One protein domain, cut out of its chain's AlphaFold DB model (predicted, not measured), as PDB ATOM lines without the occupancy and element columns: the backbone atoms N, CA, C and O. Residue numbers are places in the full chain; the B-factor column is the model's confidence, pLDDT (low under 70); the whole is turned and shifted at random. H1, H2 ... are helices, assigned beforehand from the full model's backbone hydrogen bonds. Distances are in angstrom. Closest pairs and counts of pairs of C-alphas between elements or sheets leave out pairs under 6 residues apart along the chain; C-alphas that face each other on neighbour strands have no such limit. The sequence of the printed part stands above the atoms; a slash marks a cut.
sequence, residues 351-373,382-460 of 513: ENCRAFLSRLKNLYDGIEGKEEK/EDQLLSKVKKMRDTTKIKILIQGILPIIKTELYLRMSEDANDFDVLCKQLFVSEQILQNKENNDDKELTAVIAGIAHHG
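This is residues 351 to 373 and 382 to 460 of the 513 residues of an uncharacterized protein of Daphnia magna (UniProt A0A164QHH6). Three shorter helices, H1, H2 and H3, pack on the first part of one long helix, H4, in a small body, while residues 439 to 460 of H4 stick out as a bare arm. That arm makes much of the length. The printed part has 102 residues with four named helices, in the order H1, H2, H3, H4, and no named strand; its class is all helix. It is only just extended, close to loose, with a radius of gyration of the C-alphas of 19.4 A and spans of 74 by 28 by 22 A.

H1, residues 353 to 368, and H2, residues 382 to 404, only just touch, with 3 pairs of C-alphas within 8 A; the closest, Leu 360 and Leu 401, are 7.6 A apart. They run opposite ways at a steep tilt of 51 degrees. H3, residues 407 to 414, is apart from H1. H4, residues 424 to 460, touches H1, H2 and H3, each with a part of itself alone. Its residues 431 to 435 touch residues 353 to 354 of H1, opposite ways at a shallow tilt of 25 degrees; the closest C-alphas, of Cys 353 and Phe 432, are 6.7 A apart. Its residues 424 to 427 touch residues 394 to 398 of H2, the same way at a shallow tilt of 28 degrees; the closest C-alphas, of Asp 394 and Phe 424, are 5.3 A apart. Its residues 430 to 438 touch H3 at a steep tilt of 59 degrees; the closest C-alphas, of Leu 413 and Ser 434, are 5.6 A apart. In H1, H2, H3 and H4 every O i to N i+4 pair is within hydrogen-bond range.

H1 begins at C-alpha 353, (14.204, -21.640, 35.445), and measures 21.7 A. H2 measures 32.5 A and H3 10.4 A. H4 measures 54.1 A and ends at C-alpha 460, (15.090, -41.413, -2.162).

The C-alphas of Glu 382 and Gly 460, the two farthest apart, are 74.7 A apart. Residues 374 to 381 are not printed, and C-alphas 373 and 382 are 12.4 A apart across the cut. The link from H2 to H3 is tight and that from H3 to H4 short. Mean pLDDT of the printed part is 81.2; residues 371 to 373, 382, 389 and 418 to 421 are under 70.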
ATOM      1  N   GLU A 351       8.596 -20.939  30.230       89.44
ATOM      2  CA  GLU A 351       9.344 -20.147  31.200       89.44
ATOM      3  C   GLU A 351      10.623 -20.882  31.619       89.44
ATOM      4  O   GLU A 351      10.571 -21.953  32.224       89.44
ATOM      5  N   ASN A 352      11.785 -20.270  31.375       90.62
ATOM      6  CA  ASN A 352      13.055 -20.802  31.873       90.62
ATOM      7  C   ASN A 352      13.165 -20.714  33.409       90.62
ATOM      8  O   ASN A 352      12.515 -19.892  34.069       90.62
ATOM      9  N   CYS A 353      14.038 -21.532  33.995       89.31
ATOM     10  CA  CYS A 353      14.204 -21.640  35.445       89.31
ATOM     11  C   CYS A 353      14.608 -20.310  36.086       89.31
ATOM     12  O   CYS A 353      14.241 -20.036  37.228       89.31
ATOM     13  N   ARG A 354      15.341 -19.457  35.364       90.81
ATOM     14  CA  ARG A 354      15.783 -18.147  35.862       90.81
ATOM     15  C   ARG A 354      14.619 -17.176  36.032       90.81
ATOM     16  O   ARG A 354      14.538 -16.497  37.057       90.81
ATOM     17  N   ALA A 355      13.723 -17.116  35.053       90.12
ATOM     18  CA  ALA A 355      12.512 -16.307  35.108       90.12
ATOM     19  C   ALA A 355      11.578 -16.802  36.221       90.12
ATOM     20  O   ALA A 355      11.123 -15.997  37.040       90.12
ATOM     21  N   PHE A 356      11.411 -18.122  36.330       91.88
ATOM     22  CA  PHE A 356      10.626 -18.737  37.395       91.88
ATOM     23  C   PHE A 356      11.175 -18.409  38.790       91.88
ATOM     24  O   PHE A 356      10.436 -17.941  39.658       91.88
ATOM     25  N   LEU A 357      12.484 -18.581  38.996       90.31
ATOM     26  CA  LEU A 357      13.155 -18.260  40.257       90.31
ATOM     27  C   LEU A 357      13.055 -16.778  40.613       90.31
ATOM     28  O   LEU A 357      12.867 -16.445  41.779       90.31
ATOM     29  N   SER A 358      13.147 -15.886  39.625       89.44
ATOM     30  CA  SER A 358      12.951 -14.449  39.835       89.44
ATOM     31  C   SER A 358      11.535 -14.151  40.336       89.44
ATOM     32  O   SER A 358      11.359 -13.457  41.337       89.44
ATOM     33  N   ARG A 359      10.514 -14.749  39.708       92.31
ATOM     34  CA  ARG A 359       9.109 -14.651  40.137       92.31
ATOM     35  C   ARG A 359       8.899 -15.185  41.552       92.31
ATOM     36  O   ARG A 359       8.260 -14.510  42.356       92.31
ATOM     37  N   LEU A 360       9.465 -16.350  41.865       89.94
ATOM     38  CA  LEU A 360       9.412 -16.944  43.201       89.94
ATOM     39  C   LEU A 360      10.070 -16.037  44.237       89.94
ATOM     40  O   LEU A 360       9.458 -15.744  45.259       89.94
ATOM     41  N   LYS A 361      11.287 -15.559  43.963       87.88
ATOM     42  CA  LYS A 361      12.047 -14.711  44.885       87.88
ATOM     43  C   LYS A 361      11.335 -13.389  45.146       87.88
ATOM     44  O   LYS A 361      11.149 -13.036  46.301       87.88
ATOM     45  N   ASN A 362      10.867 -12.713  44.101       86.12
ATOM     46  CA  ASN A 362      10.148 -11.448  44.244       86.12
ATOM     47  C   ASN A 362       8.839 -11.614  45.026       86.12
ATOM     48  O   ASN A 362       8.508 -10.770  45.853       86.12
ATOM     49  N   LEU A 363       8.103 -12.704  44.790       84.94
ATOM     50  CA  LEU A 363       6.859 -12.979  45.506       84.94
ATOM     51  C   LEU A 363       7.114 -13.339  46.974       84.94
ATOM     52  O   LEU A 363       6.384 -12.886  47.848       84.94
ATOM     53  N   TYR A 364       8.160 -14.119  47.244       85.44
ATOM     54  CA  TYR A 364       8.560 -14.485  48.597       85.44
ATOM     55  C   TYR A 364       9.072 -13.272  49.385       85.44
ATOM     56  O   TYR A 364       8.637 -13.044  50.509       85.44
ATOM     57  N   ASP A 365       9.939 -12.454  48.784       83.06
ATOM     58  CA  ASP A 365      10.462 -11.227  49.396       83.06
ATOM     59  C   ASP A 365       9.357 -10.170  49.594       83.06
ATOM     60  O   ASP A 365       9.449  -9.357  50.507       83.06
ATOM     61  N   GLY A 366       8.292 -10.198  48.783       77.06
ATOM     62  CA  GLY A 366       7.095  -9.373  48.981       77.06
ATOM     63  C   GLY A 366       6.187  -9.826  50.132       77.06
ATOM     64  O   GLY A 366       5.341  -9.051  50.561       77.06
ATOM     65  N   ILE A 367       6.347 -11.060  50.628       76.88
ATOM     66  CA  ILE A 367       5.573 -11.630  51.749       76.88
ATOM     67  C   ILE A 367       6.378 -11.574  53.051       76.88
ATOM     68  O   ILE A 367       5.847 -11.184  54.083       76.88
ATOM     69  N   GLU A 368       7.647 -11.980  53.001       74.94
ATOM     70  CA  GLU A 368       8.528 -12.150  54.169       74.94
ATOM     71  C   GLU A 368       9.531 -10.993  54.336       74.94
ATOM     72  O   GLU A 368      10.375 -11.016  55.232       74.94
ATOM     73  N   GLY A 369       9.495  -9.996  53.447       72.00
ATOM     74  CA  GLY A 369      10.483  -8.921  53.390       72.00
ATOM     75  C   GLY A 369      11.807  -9.359  52.755       72.00
ATOM     76  O   GLY A 369      12.153 -10.544  52.690       72.00
ATOM     77  N   LYS A 370      12.591  -8.396  52.264       72.25
ATOM     78  CA  LYS A 370      13.933  -8.680  51.732       72.25
ATOM     79  C   LYS A 370      14.858  -9.123  52.861       72.25
ATOM     80  O   LYS A 370      14.739  -8.664  53.990       72.25
ATOM     81  N   GLU A 371      15.775 -10.031  52.554       66.56
ATOM     82  CA  GLU A 371      16.805 -10.436  53.509       66.56
ATOM     83  C   GLU A 371      17.703  -9.230  53.824       66.56
ATOM     84  O   GLU A 371      18.333  -8.655  52.930       66.56
ATOM     85  N   GLU A 372      17.691  -8.803  55.083       61.97
ATOM     86  CA  GLU A 372      18.383  -7.600  55.528       61.97
ATOM     87  C   GLU A 372      19.893  -7.869  55.598       61.97
ATOM     88  O   GLU A 372      20.364  -8.777  56.289       61.97
ATOM     89  N   LYS A 373      20.678  -7.103  54.832       60.50
ATOM     90  CA  LYS A 373      22.143  -7.180  54.863       60.50
ATOM     91  C   LYS A 373      22.647  -6.298  56.003       60.50
ATOM     92  O   LYS A 373      22.830  -5.103  55.813       60.50
ATOM     93  N   GLU A 382      23.344 -12.640  67.406       66.50
ATOM     94  CA  GLU A 382      22.689 -12.148  66.188       66.50
ATOM     95  C   GLU A 382      23.061 -13.007  64.977       66.50
ATOM     96  O   GLU A 382      22.191 -13.354  64.180       66.50
ATOM     97  N   ASP A 383      24.319 -13.443  64.877       71.12
ATOM     98  CA  ASP A 383      24.761 -14.352  63.816       71.12
ATOM     99  C   ASP A 383      24.111 -15.740  63.912       71.12
ATOM    100  O   ASP A 383      23.694 -16.310  62.897       71.12
ATOM    101  N   GLN A 384      23.959 -16.287  65.123       70.44
ATOM    102  CA  GLN A 384      23.264 -17.563  65.325       70.44
ATOM    103  C   GLN A 384      21.775 -17.476  64.969       70.44
ATOM    104  O   GLN A 384      21.248 -18.367  64.291       70.44
ATOM    105  N   LEU A 385      21.090 -16.407  65.389       70.75
ATOM    106  CA  LEU A 385      19.684 -16.174  65.054       70.75
ATOM    107  C   LEU A 385      19.498 -15.968  63.551       70.75
ATOM    108  O   LEU A 385      18.616 -16.589  62.958       70.75
ATOM    109  N   LEU A 386      20.367 -15.183  62.914       70.62
ATOM    110  CA  LEU A 386      20.310 -14.931  61.478       70.62
ATOM    111  C   LEU A 386      20.550 -16.211  60.669       70.62
ATOM    112  O   LEU A 386      19.810 -16.488  59.726       70.62
ATOM    113  N   SER A 387      21.513 -17.045  61.073       77.75
ATOM    114  CA  SER A 387      21.743 -18.362  60.466       77.75
ATOM    115  C   SER A 387      20.500 -19.256  60.553       77.75
ATOM    116  O   SER A 387      20.137 -19.932  59.586       77.75
ATOM    117  N   LYS A 388      19.799 -19.234  61.693       73.06
ATOM    118  CA  LYS A 388      18.575 -20.015  61.902       73.06
ATOM    119  C   LYS A 388      17.406 -19.489  61.066       73.06
ATOM    120  O   LYS A 388      16.726 -20.285  60.420       73.06
ATOM    121  N   VAL A 389      17.202 -18.171  61.029       66.75
ATOM    122  CA  VAL A 389      16.182 -17.519  60.189       66.75
ATOM    123  C   VAL A 389      16.436 -17.810  58.712       66.75
ATOM    124  O   VAL A 389      15.513 -18.223  58.009       66.75
ATOM    125  N   LYS A 390      17.688 -17.709  58.257       79.94
ATOM    126  CA  LYS A 390      18.080 -18.051  56.887       79.94
ATOM    127  C   LYS A 390      17.730 -19.501  56.542       79.94
ATOM    128  O   LYS A 390      17.034 -19.735  55.560       79.94
ATOM    129  N   LYS A 391      18.093 -20.468  57.393       80.31
ATOM    130  CA  LYS A 391      17.743 -21.889  57.191       80.31
ATOM    131  C   LYS A 391      16.233 -22.123  57.091       80.31
ATOM    132  O   LYS A 391      15.795 -22.897  56.240       80.31
ATOM    133  N   MET A 392      15.423 -21.462  57.926       72.69
ATOM    134  CA  MET A 392      13.957 -21.575  57.855       72.69
ATOM    135  C   MET A 392      13.396 -21.002  56.546       72.69
ATOM    136  O   MET A 392      12.534 -21.627  55.914       72.69
ATOM    137  N   ARG A 393      13.907 -19.843  56.109       79.81
ATOM    138  CA  ARG A 393      13.524 -19.218  54.833       79.81
ATOM    139  C   ARG A 393      13.913 -20.098  53.651       79.81
ATOM    140  O   ARG A 393      13.068 -20.378  52.804       79.81
ATOM    141  N   ASP A 394      15.143 -20.595  53.627       84.06
ATOM    142  CA  ASP A 394      15.652 -21.455  52.558       84.06
ATOM    143  C   ASP A 394      14.877 -22.770  52.484       84.06
ATOM    144  O   ASP A 394      14.415 -23.138  51.410       84.06
ATOM    145  N   THR A 395      14.582 -23.406  53.621       84.75
ATOM    146  CA  THR A 395      13.734 -24.612  53.669       84.75
ATOM    147  C   THR A 395      12.376 -24.377  53.003       84.75
ATOM    148  O   THR A 395      11.872 -25.222  52.261       84.75
ATOM    149  N   THR A 396      11.772 -23.214  53.246       84.75
ATOM    150  CA  THR A 396      10.465 -22.862  52.682       84.75
ATOM    151  C   THR A 396      10.566 -22.571  51.183       84.75
ATOM    152  O   THR A 396       9.781 -23.110  50.399       84.75
ATOM    153  N   LYS A 397      11.566 -21.786  50.761       86.75
ATOM    154  CA  LYS A 397      11.834 -21.494  49.344       86.75
ATOM    155  C   LYS A 397      12.129 -22.769  48.550       86.75
ATOM    156  O   LYS A 397      11.593 -22.925  47.457       86.75
ATOM    157  N   ILE A 398      12.907 -23.699  49.109       88.00
ATOM    158  CA  ILE A 398      13.212 -25.010  48.518       88.00
ATOM    159  C   ILE A 398      11.924 -25.813  48.309       88.00
ATOM    160  O   ILE A 398      11.687 -26.308  47.210       88.00
ATOM    161  N   LYS A 399      11.055 -25.910  49.323       88.31
ATOM    162  CA  LYS A 399       9.779 -26.639  49.204       88.31
ATOM    163  C   LYS A 399       8.908 -26.090  48.074       88.31
ATOM    164  O   LYS A 399       8.432 -26.862  47.246       88.31
ATOM    165  N   ILE A 400       8.744 -24.769  48.018       87.31
ATOM    166  CA  ILE A 400       7.928 -24.106  46.990       87.31
ATOM    167  C   ILE A 400       8.563 -24.276  45.605       87.31
ATOM    168  O   ILE A 400       7.863 -24.603  44.649       87.31
ATOM    169  N   LEU A 401       9.887 -24.132  45.499       89.50
ATOM    170  CA  LEU A 401      10.636 -24.354  44.262       89.50
ATOM    171  C   LEU A 401      10.393 -25.769  43.723       89.50
ATOM    172  O   LEU A 401       9.924 -25.924  42.601       89.50
ATOM    173  N   ILE A 402      10.630 -26.798  44.537       88.75
ATOM    174  CA  ILE A 402      10.481 -28.208  44.147       88.75
ATOM    175  C   ILE A 402       9.023 -28.576  43.823       88.75
ATOM    176  O   ILE A 402       8.772 -29.477  43.015       88.75
ATOM    177  N   GLN A 403       8.047 -27.914  44.443       89.38
ATOM    178  CA  GLN A 403       6.629 -28.095  44.128       89.38
ATOM    179  C   GLN A 403       6.233 -27.428  42.802       89.38
ATOM    180  O   GLN A 403       5.370 -27.953  42.096       89.38
ATOM    181  N   GLY A 404       6.845 -26.288  42.478       88.12
ATOM    182  CA  GLY A 404       6.461 -25.444  41.351       88.12
ATOM    183  C   GLY A 404       7.205 -25.704  40.039       88.12
ATOM    184  O   GLY A 404       6.654 -25.389  38.987       88.12
ATOM    185  N   ILE A 405       8.416 -26.269  40.063       92.12
ATOM    186  CA  ILE A 405       9.196 -26.548  38.841       92.12
ATOM    187  C   ILE A 405       8.568 -27.639  37.968       92.12
ATOM    188  O   ILE A 405       7.861 -28.529  38.451       92.12
ATOM    189  N   LEU A 406       8.871 -27.597  36.670       91.38
ATOM    190  CA  LEU A 406       8.371 -28.579  35.711       91.38
ATOM    191  C   LEU A 406       8.828 -30.008  36.064       91.38
ATOM    192  O   LEU A 406       9.991 -30.204  36.424       91.38
ATOM    193  N   PRO A 407       7.968 -31.035  35.896       90.12
ATOM    194  CA  PRO A 407       8.308 -32.421  36.232       90.12
ATOM    195  C   PRO A 407       9.569 -32.954  35.539       90.12
ATOM    196  O   PRO A 407      10.334 -33.708  36.143       90.12
ATOM    197  N   ILE A 408       9.812 -32.546  34.290       86.06
ATOM    198  CA  ILE A 408      10.992 -32.965  33.523       86.06
ATOM    199  C   ILE A 408      12.288 -32.422  34.143       86.06
ATOM    200  O   ILE A 408      13.221 -33.180  34.398       86.06
ATOM    201  N   ILE A 409      12.290 -31.138  34.508       87.25
ATOM    202  CA  ILE A 409      13.409 -30.463  35.175       87.25
ATOM    203  C   ILE A 409      13.593 -31.020  36.586       87.25
ATOM    204  O   ILE A 409      14.712 -31.286  37.011       87.25
ATOM    205  N   LYS A 410      12.491 -31.269  37.298       88.62
ATOM    206  CA  LYS A 410      12.477 -31.862  38.639       88.62
ATOM    207  C   LYS A 410      13.130 -33.241  38.675       88.62
ATOM    208  O   LYS A 410      13.915 -33.519  39.574       88.62
ATOM    209  N   THR A 411      12.817 -34.096  37.706       87.44
ATOM    210  CA  THR A 411      13.394 -35.446  37.614       87.44
ATOM    211  C   THR A 411      14.903 -35.371  37.410       87.44
ATOM    212  O   THR A 411      15.666 -36.031  38.107       87.44
ATOM    213  N   GLU A 412      15.326 -34.512  36.491       87.00
ATOM    214  CA  GLU A 412      16.727 -34.295  36.153       87.00
ATOM    215  C   GLU A 412      17.510 -33.631  37.311       87.00
ATOM    216  O   GLU A 412      18.670 -33.964  37.551       87.00
ATOM    217  N   LEU A 413      16.855 -32.762  38.088       87.62
ATOM    218  CA  LEU A 413      17.388 -32.173  39.317       87.62
ATOM    219  C   LEU A 413      17.584 -33.223  40.420       87.62
ATOM    220  O   LEU A 413      18.636 -33.238  41.053       87.62
ATOM    221  N   TYR A 414      16.621 -34.126  40.636       86.38
ATOM    222  CA  TYR A 414      16.733 -35.185  41.653       86.38
ATOM    223  C   TYR A 414      17.894 -36.145  41.403       86.38
ATOM    224  O   TYR A 414      18.483 -36.630  42.361       86.38
ATOM    225  N   LEU A 415      18.262 -36.383  40.143       85.06
ATOM    226  CA  LEU A 415      19.443 -37.182  39.805       85.06
ATOM    227  C   LEU A 415      20.758 -36.525  40.255       85.06
ATOM    228  O   LEU A 415      21.786 -37.195  40.316       85.06
ATOM    229  N   ARG A 416      20.740 -35.218  40.542       76.81
ATOM    230  CA  ARG A 416      21.917 -34.415  40.902       76.81
ATOM    231  C   ARG A 416      21.905 -33.894  42.332       76.81
ATOM    232  O   ARG A 416      22.911 -33.334  42.771       76.81
ATOM    233  N   MET A 417      20.792 -34.034  43.046       73.25
ATOM    234  CA  MET A 417      20.715 -33.589  44.431       73.25
ATOM    235  C   MET A 417      21.538 -34.511  45.332       73.25
ATOM    236  O   MET A 417      21.460 -35.731  45.231       73.25
ATOM    237  N   SER A 418      22.314 -33.906  46.230       62.09
ATOM    238  CA  SER A 418      22.878 -34.601  47.389       62.09
ATOM    239  C   SER A 418      21.803 -34.684  48.480       62.09
ATOM    240  O   SER A 418      20.970 -33.779  48.571       62.09
ATOM    241  N   GLU A 419      21.807 -35.745  49.294       57.72
ATOM    242  CA  GLU A 419      20.803 -35.986  50.351       57.72
ATOM    243  C   GLU A 419      20.705 -34.827  51.371       57.72
ATOM    244  O   GLU A 419      19.650 -34.635  51.971       57.72
ATOM    245  N   ASP A 420      21.740 -33.979  51.466       56.38
ATOM    246  CA  ASP A 420      21.853 -32.870  52.424       56.38
ATOM    247  C   ASP A 420      21.669 -31.461  51.819       56.38
ATOM    248  O   ASP A 420      22.124 -30.466  52.396       56.38
ATOM    249  N   ALA A 421      21.029 -31.329  50.649       60.22
ATOM    250  CA  ALA A 421      20.824 -30.039  49.975       60.22
ATOM    251  C   ALA A 421      19.832 -29.115  50.724       60.22
ATOM    252  O   ALA A 421      18.695 -28.907  50.307       60.22
ATOM    253  N   ASN A 422      20.287 -28.531  51.835       70.44
ATOM    254  CA  ASN A 422      19.540 -27.592  52.677       70.44
ATOM    255  C   ASN A 422      19.805 -26.115  52.324       70.44
ATOM    256  O   ASN A 422      19.263 -25.224  52.978       70.44
ATOM    257  N   ASP A 423      20.640 -25.850  51.315       81.50
ATOM    258  CA  ASP A 423      20.997 -24.504  50.858       81.50
ATOM    259  C   ASP A 423      20.274 -24.169  49.543       81.50
ATOM    260  O   ASP A 423      20.421 -24.856  48.525       81.50
ATOM    261  N   PHE A 424      19.485 -23.092  49.569       83.56
ATOM    262  CA  PHE A 424      18.679 -22.654  48.433       83.56
ATOM    263  C   PHE A 424      19.530 -22.196  47.238       83.56
ATOM    264  O   PHE A 424      19.164 -22.460  46.090       83.56
ATOM    265  N   ASP A 425      20.678 -21.558  47.470       84.56
ATOM    266  CA  ASP A 425      21.551 -21.067  46.401       84.56
ATOM    267  C   ASP A 425      22.265 -22.224  45.693       84.56
ATOM    268  O   ASP A 425      22.421 -22.216  44.465       84.56
ATOM    269  N   VAL A 426      22.668 -23.248  46.450       84.81
ATOM    270  CA  VAL A 426      23.243 -24.483  45.895       84.81
ATOM    271  C   VAL A 426      22.217 -25.187  45.011       84.81
ATOM    272  O   VAL A 426      22.530 -25.554  43.874       84.81
ATOM    273  N   LEU A 427      20.974 -25.294  45.484       86.81
ATOM    274  CA  LEU A 427      19.883 -25.888  44.721       86.81
ATOM    275  C   LEU A 427      19.589 -25.110  43.429       86.81
ATOM    276  O   LEU A 427      19.417 -25.716  42.373       86.81
ATOM    277  N   CYS A 428      19.593 -23.774  43.474       87.56
ATOM    278  CA  CYS A 428      19.410 -22.939  42.283       87.56
ATOM    279  C   CYS A 428      20.503 -23.181  41.233       87.56
ATOM    280  O   CYS A 428      20.209 -23.275  40.041       87.56
ATOM    281  N   LYS A 429      21.766 -23.326  41.652       87.94
ATOM    282  CA  LYS A 429      22.870 -23.651  40.733       87.94
ATOM    283  C   LYS A 429      22.660 -25.011  40.065       87.94
ATOM    284  O   LYS A 429      22.812 -25.122  38.851       87.94
ATOM    285  N   GLN A 430      22.266 -26.027  40.832       86.81
ATOM    286  CA  GLN A 430      21.976 -27.363  40.297       86.81
ATOM    287  C   GLN A 430      20.760 -27.375  39.361       86.81
ATOM    288  O   GLN A 430      20.755 -28.101  38.362       86.81
ATOM    289  N   LEU A 431      19.755 -26.542  39.642       89.81
ATOM    290  CA  LEU A 431      18.593 -26.348  38.778       89.81
ATOM    291  C   LEU A 431      19.007 -25.820  37.403       89.81
ATOM    292  O   LEU A 431      18.610 -26.394  36.392       89.81
ATOM    293  N   PHE A 432      19.861 -24.795  37.352       90.19
ATOM    294  CA  PHE A 432      20.348 -24.252  36.079       90.19
ATOM    295  C   PHE A 432      21.175 -25.263  35.288       90.19
ATOM    296  O   PHE A 432      21.011 -25.373  34.077       90.19
ATOM    297  N   VAL A 433      22.025 -26.043  35.959       88.25
ATOM    298  CA  VAL A 433      22.770 -27.131  35.306       88.25
ATOM    299  C   VAL A 433      21.811 -28.167  34.711       88.25
ATOM    300  O   VAL A 433      22.031 -28.648  33.602       88.25
ATOM    301  N   SER A 434      20.727 -28.482  35.417       88.12
ATOM    302  CA  SER A 434      19.738 -29.461  34.957       88.12
ATOM    303  C   SER A 434      18.940 -28.970  33.752       88.12
ATOM    304  O   SER A 434      18.739 -29.732  32.810       88.12
ATOM    305  N   GLU A 435      18.558 -27.694  33.732       89.88
ATOM    306  CA  GLU A 435      17.925 -27.060  32.570       89.88
ATOM    307  C   GLU A 435      18.845 -27.067  31.340       89.88
ATOM    308  O   GLU A 435      18.426 -27.480  30.261       89.88
ATOM    309  N   GLN A 436      20.117 -26.695  31.511       87.19
ATOM    310  CA  GLN A 436      21.100 -26.692  30.423       87.19
ATOM    311  C   GLN A 436      21.303 -28.083  29.811       87.19
ATOM    312  O   GLN A 436      21.436 -28.235  28.599       87.19
ATOM    313  N   ILE A 437      21.300 -29.128  30.637       87.50
ATOM    314  CA  ILE A 437      21.463 -30.502  30.155       87.50
ATOM    315  C   ILE A 437      20.237 -30.969  29.371       87.50
ATOM    316  O   ILE A 437      20.398 -31.654  28.364       87.50
ATOM    317  N   LEU A 438      19.030 -30.576  29.783       88.06
ATOM    318  CA  LEU A 438      17.812 -30.880  29.031       88.06
ATOM    319  C   LEU A 438      17.795 -30.175  27.674       88.06
ATOM    320  O   LEU A 438      17.538 -30.829  26.669       88.06
ATOM    321  N   GLN A 439      18.170 -28.896  27.626       85.31
ATOM    322  CA  GLN A 439      18.286 -28.150  26.368       85.31
ATOM    323  C   GLN A 439      19.316 -28.783  25.420       85.31
ATOM    324  O   GLN A 439      19.093 -28.873  24.217       85.31
ATOM    325  N   ASN A 440      20.440 -29.272  25.947       83.69
ATOM    326  CA  ASN A 440      21.445 -29.958  25.134       83.69
ATOM    327  C   ASN A 440      20.962 -31.310  24.593       83.69
ATOM    328  O   ASN A 440      21.331 -31.663  23.475       83.69
ATOM    329  N   LYS A 441      20.157 -32.056  25.363       84.06
ATOM    330  CA  LYS A 441      19.536 -33.310  24.903       84.06
ATOM    331  C   LYS A 441      18.551 -33.040  23.765       84.06
ATOM    332  O   LYS A 441      18.689 -33.640  22.709       84.06
ATOM    333  N   GLU A 442      17.654 -32.072  23.940       80.88
ATOM    334  CA  GLU A 442      16.676 -31.666  22.920       80.88
ATOM    335  C   GLU A 442      17.361 -31.222  21.616       80.88
ATOM    336  O   GLU A 442      17.062 -31.734  20.540       80.88
ATOM    337  N   ASN A 443      18.395 -30.381  21.715       77.38
ATOM    338  CA  ASN A 443      19.183 -29.955  20.556       77.38
ATOM    339  C   ASN A 443      19.936 -31.103  19.858       77.38
ATOM    340  O   ASN A 443      20.283 -30.978  18.681       77.38
ATOM    341  N   ASN A 444      20.286 -32.176  20.575       76.69
ATOM    342  CA  ASN A 444      20.934 -33.342  19.977       76.69
ATOM    343  C   ASN A 444      19.913 -34.244  19.278       76.69
ATOM    344  O   ASN A 444      20.157 -34.661  18.149       76.69
ATOM    345  N   ASP A 445      18.758 -34.467  19.901       77.06
ATOM    346  CA  ASP A 445      17.659 -35.241  19.322       77.06
ATOM    347  C   ASP A 445      17.152 -34.586  18.022       77.06
ATOM    348  O   ASP A 445      16.941 -35.270  17.020       77.06
ATOM    349  N   ASP A 446      17.069 -33.250  17.978       75.62
ATOM    350  CA  ASP A 446      16.723 -32.496  16.766       75.62
ATOM    351  C   ASP A 446      17.767 -32.654  15.653       75.62
ATOM    352  O   ASP A 446      17.425 -32.757  14.467       75.62
ATOM    353  N   LYS A 447      19.058 -32.706  16.007       77.56
ATOM    354  CA  LYS A 447      20.142 -32.964  15.044       77.56
ATOM    355  C   LYS A 447      20.090 -34.389  14.512       77.56
ATOM    356  O   LYS A 447      20.273 -34.579  13.312       77.56
ATOM    357  N   GLU A 448      19.828 -35.372  15.368       74.50
ATOM    358  CA  GLU A 448      19.665 -36.770  14.967       74.50
ATOM    359  C   GLU A 448      18.451 -36.939  14.052       74.50
ATOM    360  O   GLU A 448      18.571 -37.531  12.978       74.50
ATOM    361  N   LEU A 449      17.308 -36.339  14.397       77.94
ATOM    362  CA  LEU A 449      16.116 -36.341  13.551       77.94
ATOM    363  C   LEU A 449      16.388 -35.677  12.195       77.94
ATOM    364  O   LEU A 449      16.030 -36.224  11.151       77.94
ATOM    365  N   THR A 450      17.078 -34.536  12.191       81.25
ATOM    366  CA  THR A 450      17.477 -33.841  10.958       81.25
ATOM    367  C   THR A 450      18.411 -34.704  10.106       81.25
ATOM    368  O   THR A 450      18.234 -34.785   8.890       81.25
ATOM    369  N   ALA A 451      19.372 -35.397  10.724       81.12
ATOM    370  CA  ALA A 451      20.278 -36.312  10.034       81.12
ATOM    371  C   ALA A 451      19.534 -37.516   9.433       81.12
ATOM    372  O   ALA A 451      19.809 -37.900   8.295       81.12
ATOM    373  N   VAL A 452      18.550 -38.071  10.146       79.19
ATOM    374  CA  VAL A 452      17.688 -39.151   9.642       79.19
ATOM    375  C   VAL A 452      16.862 -38.675   8.446       79.19
ATOM    376  O   VAL A 452      16.846 -39.348   7.415       79.19
ATOM    377  N   ILE A 453      16.232 -37.499   8.530       80.88
ATOM    378  CA  ILE A 453      15.465 -36.914   7.417       80.88
ATOM    379  C   ILE A 453      16.370 -36.686   6.199       80.88
ATOM    380  O   ILE A 453      15.995 -37.035   5.077       80.88
ATOM    381  N   ALA A 454      17.581 -36.161   6.404       81.50
ATOM    382  CA  ALA A 454      18.557 -35.965   5.335       81.50
ATOM    383  C   ALA A 454      18.995 -37.298   4.695       81.50
ATOM    384  O   ALA A 454      19.083 -37.388   3.470       81.50
ATOM    385  N   GLY A 455      19.214 -38.343   5.499       79.31
ATOM    386  CA  GLY A 455      19.544 -39.688   5.021       79.31
ATOM    387  C   GLY A 455      18.423 -40.319   4.189       79.31
ATOM    388  O   GLY A 455      18.686 -40.852   3.110       79.31
ATOM    389  N   ILE A 456      17.168 -40.192   4.633       77.81
ATOM    390  CA  ILE A 456      15.989 -40.659   3.885       77.81
ATOM    391  C   ILE A 456      15.871 -39.909   2.552       77.81
ATOM    392  O   ILE A 456      15.690 -40.532   1.507       77.81
ATOM    393  N   ALA A 457      16.037 -38.583   2.561       78.19
ATOM    394  CA  ALA A 457      15.984 -37.769   1.350       78.19
ATOM    395  C   ALA A 457      17.105 -38.118   0.352       78.19
ATOM    396  O   ALA A 457      16.870 -38.154  -0.856       78.19
ATOM    397  N   HIS A 458      18.319 -38.397   0.839       78.31
ATOM    398  CA  HIS A 458      19.427 -38.846  -0.004       78.31
ATOM    399  C   HIS A 458      19.146 -40.225  -0.614       78.31
ATOM    400  O   HIS A 458      19.361 -40.425  -1.811       78.31
ATOM    401  N   HIS A 459      18.624 -41.168   0.176       71.31
ATOM    402  CA  HIS A 459      18.304 -42.502  -0.325       71.31
ATOM    403  C   HIS A 459      17.170 -42.479  -1.361       71.31
ATOM    404  O   HIS A 459      17.277 -43.168  -2.372       71.31
ATOM    405  N   GLY A 460      16.152 -41.631  -1.173       72.88
ATOM    406  CA  GLY A 460      15.090 -41.413  -2.162       72.88
ATOM    407  C   GLY A 460      15.634 -40.934  -3.512       72.88
ATOM    408  O   GLY A 460      15.370 -41.557  -4.534       72.88
TER     409      GLY A 460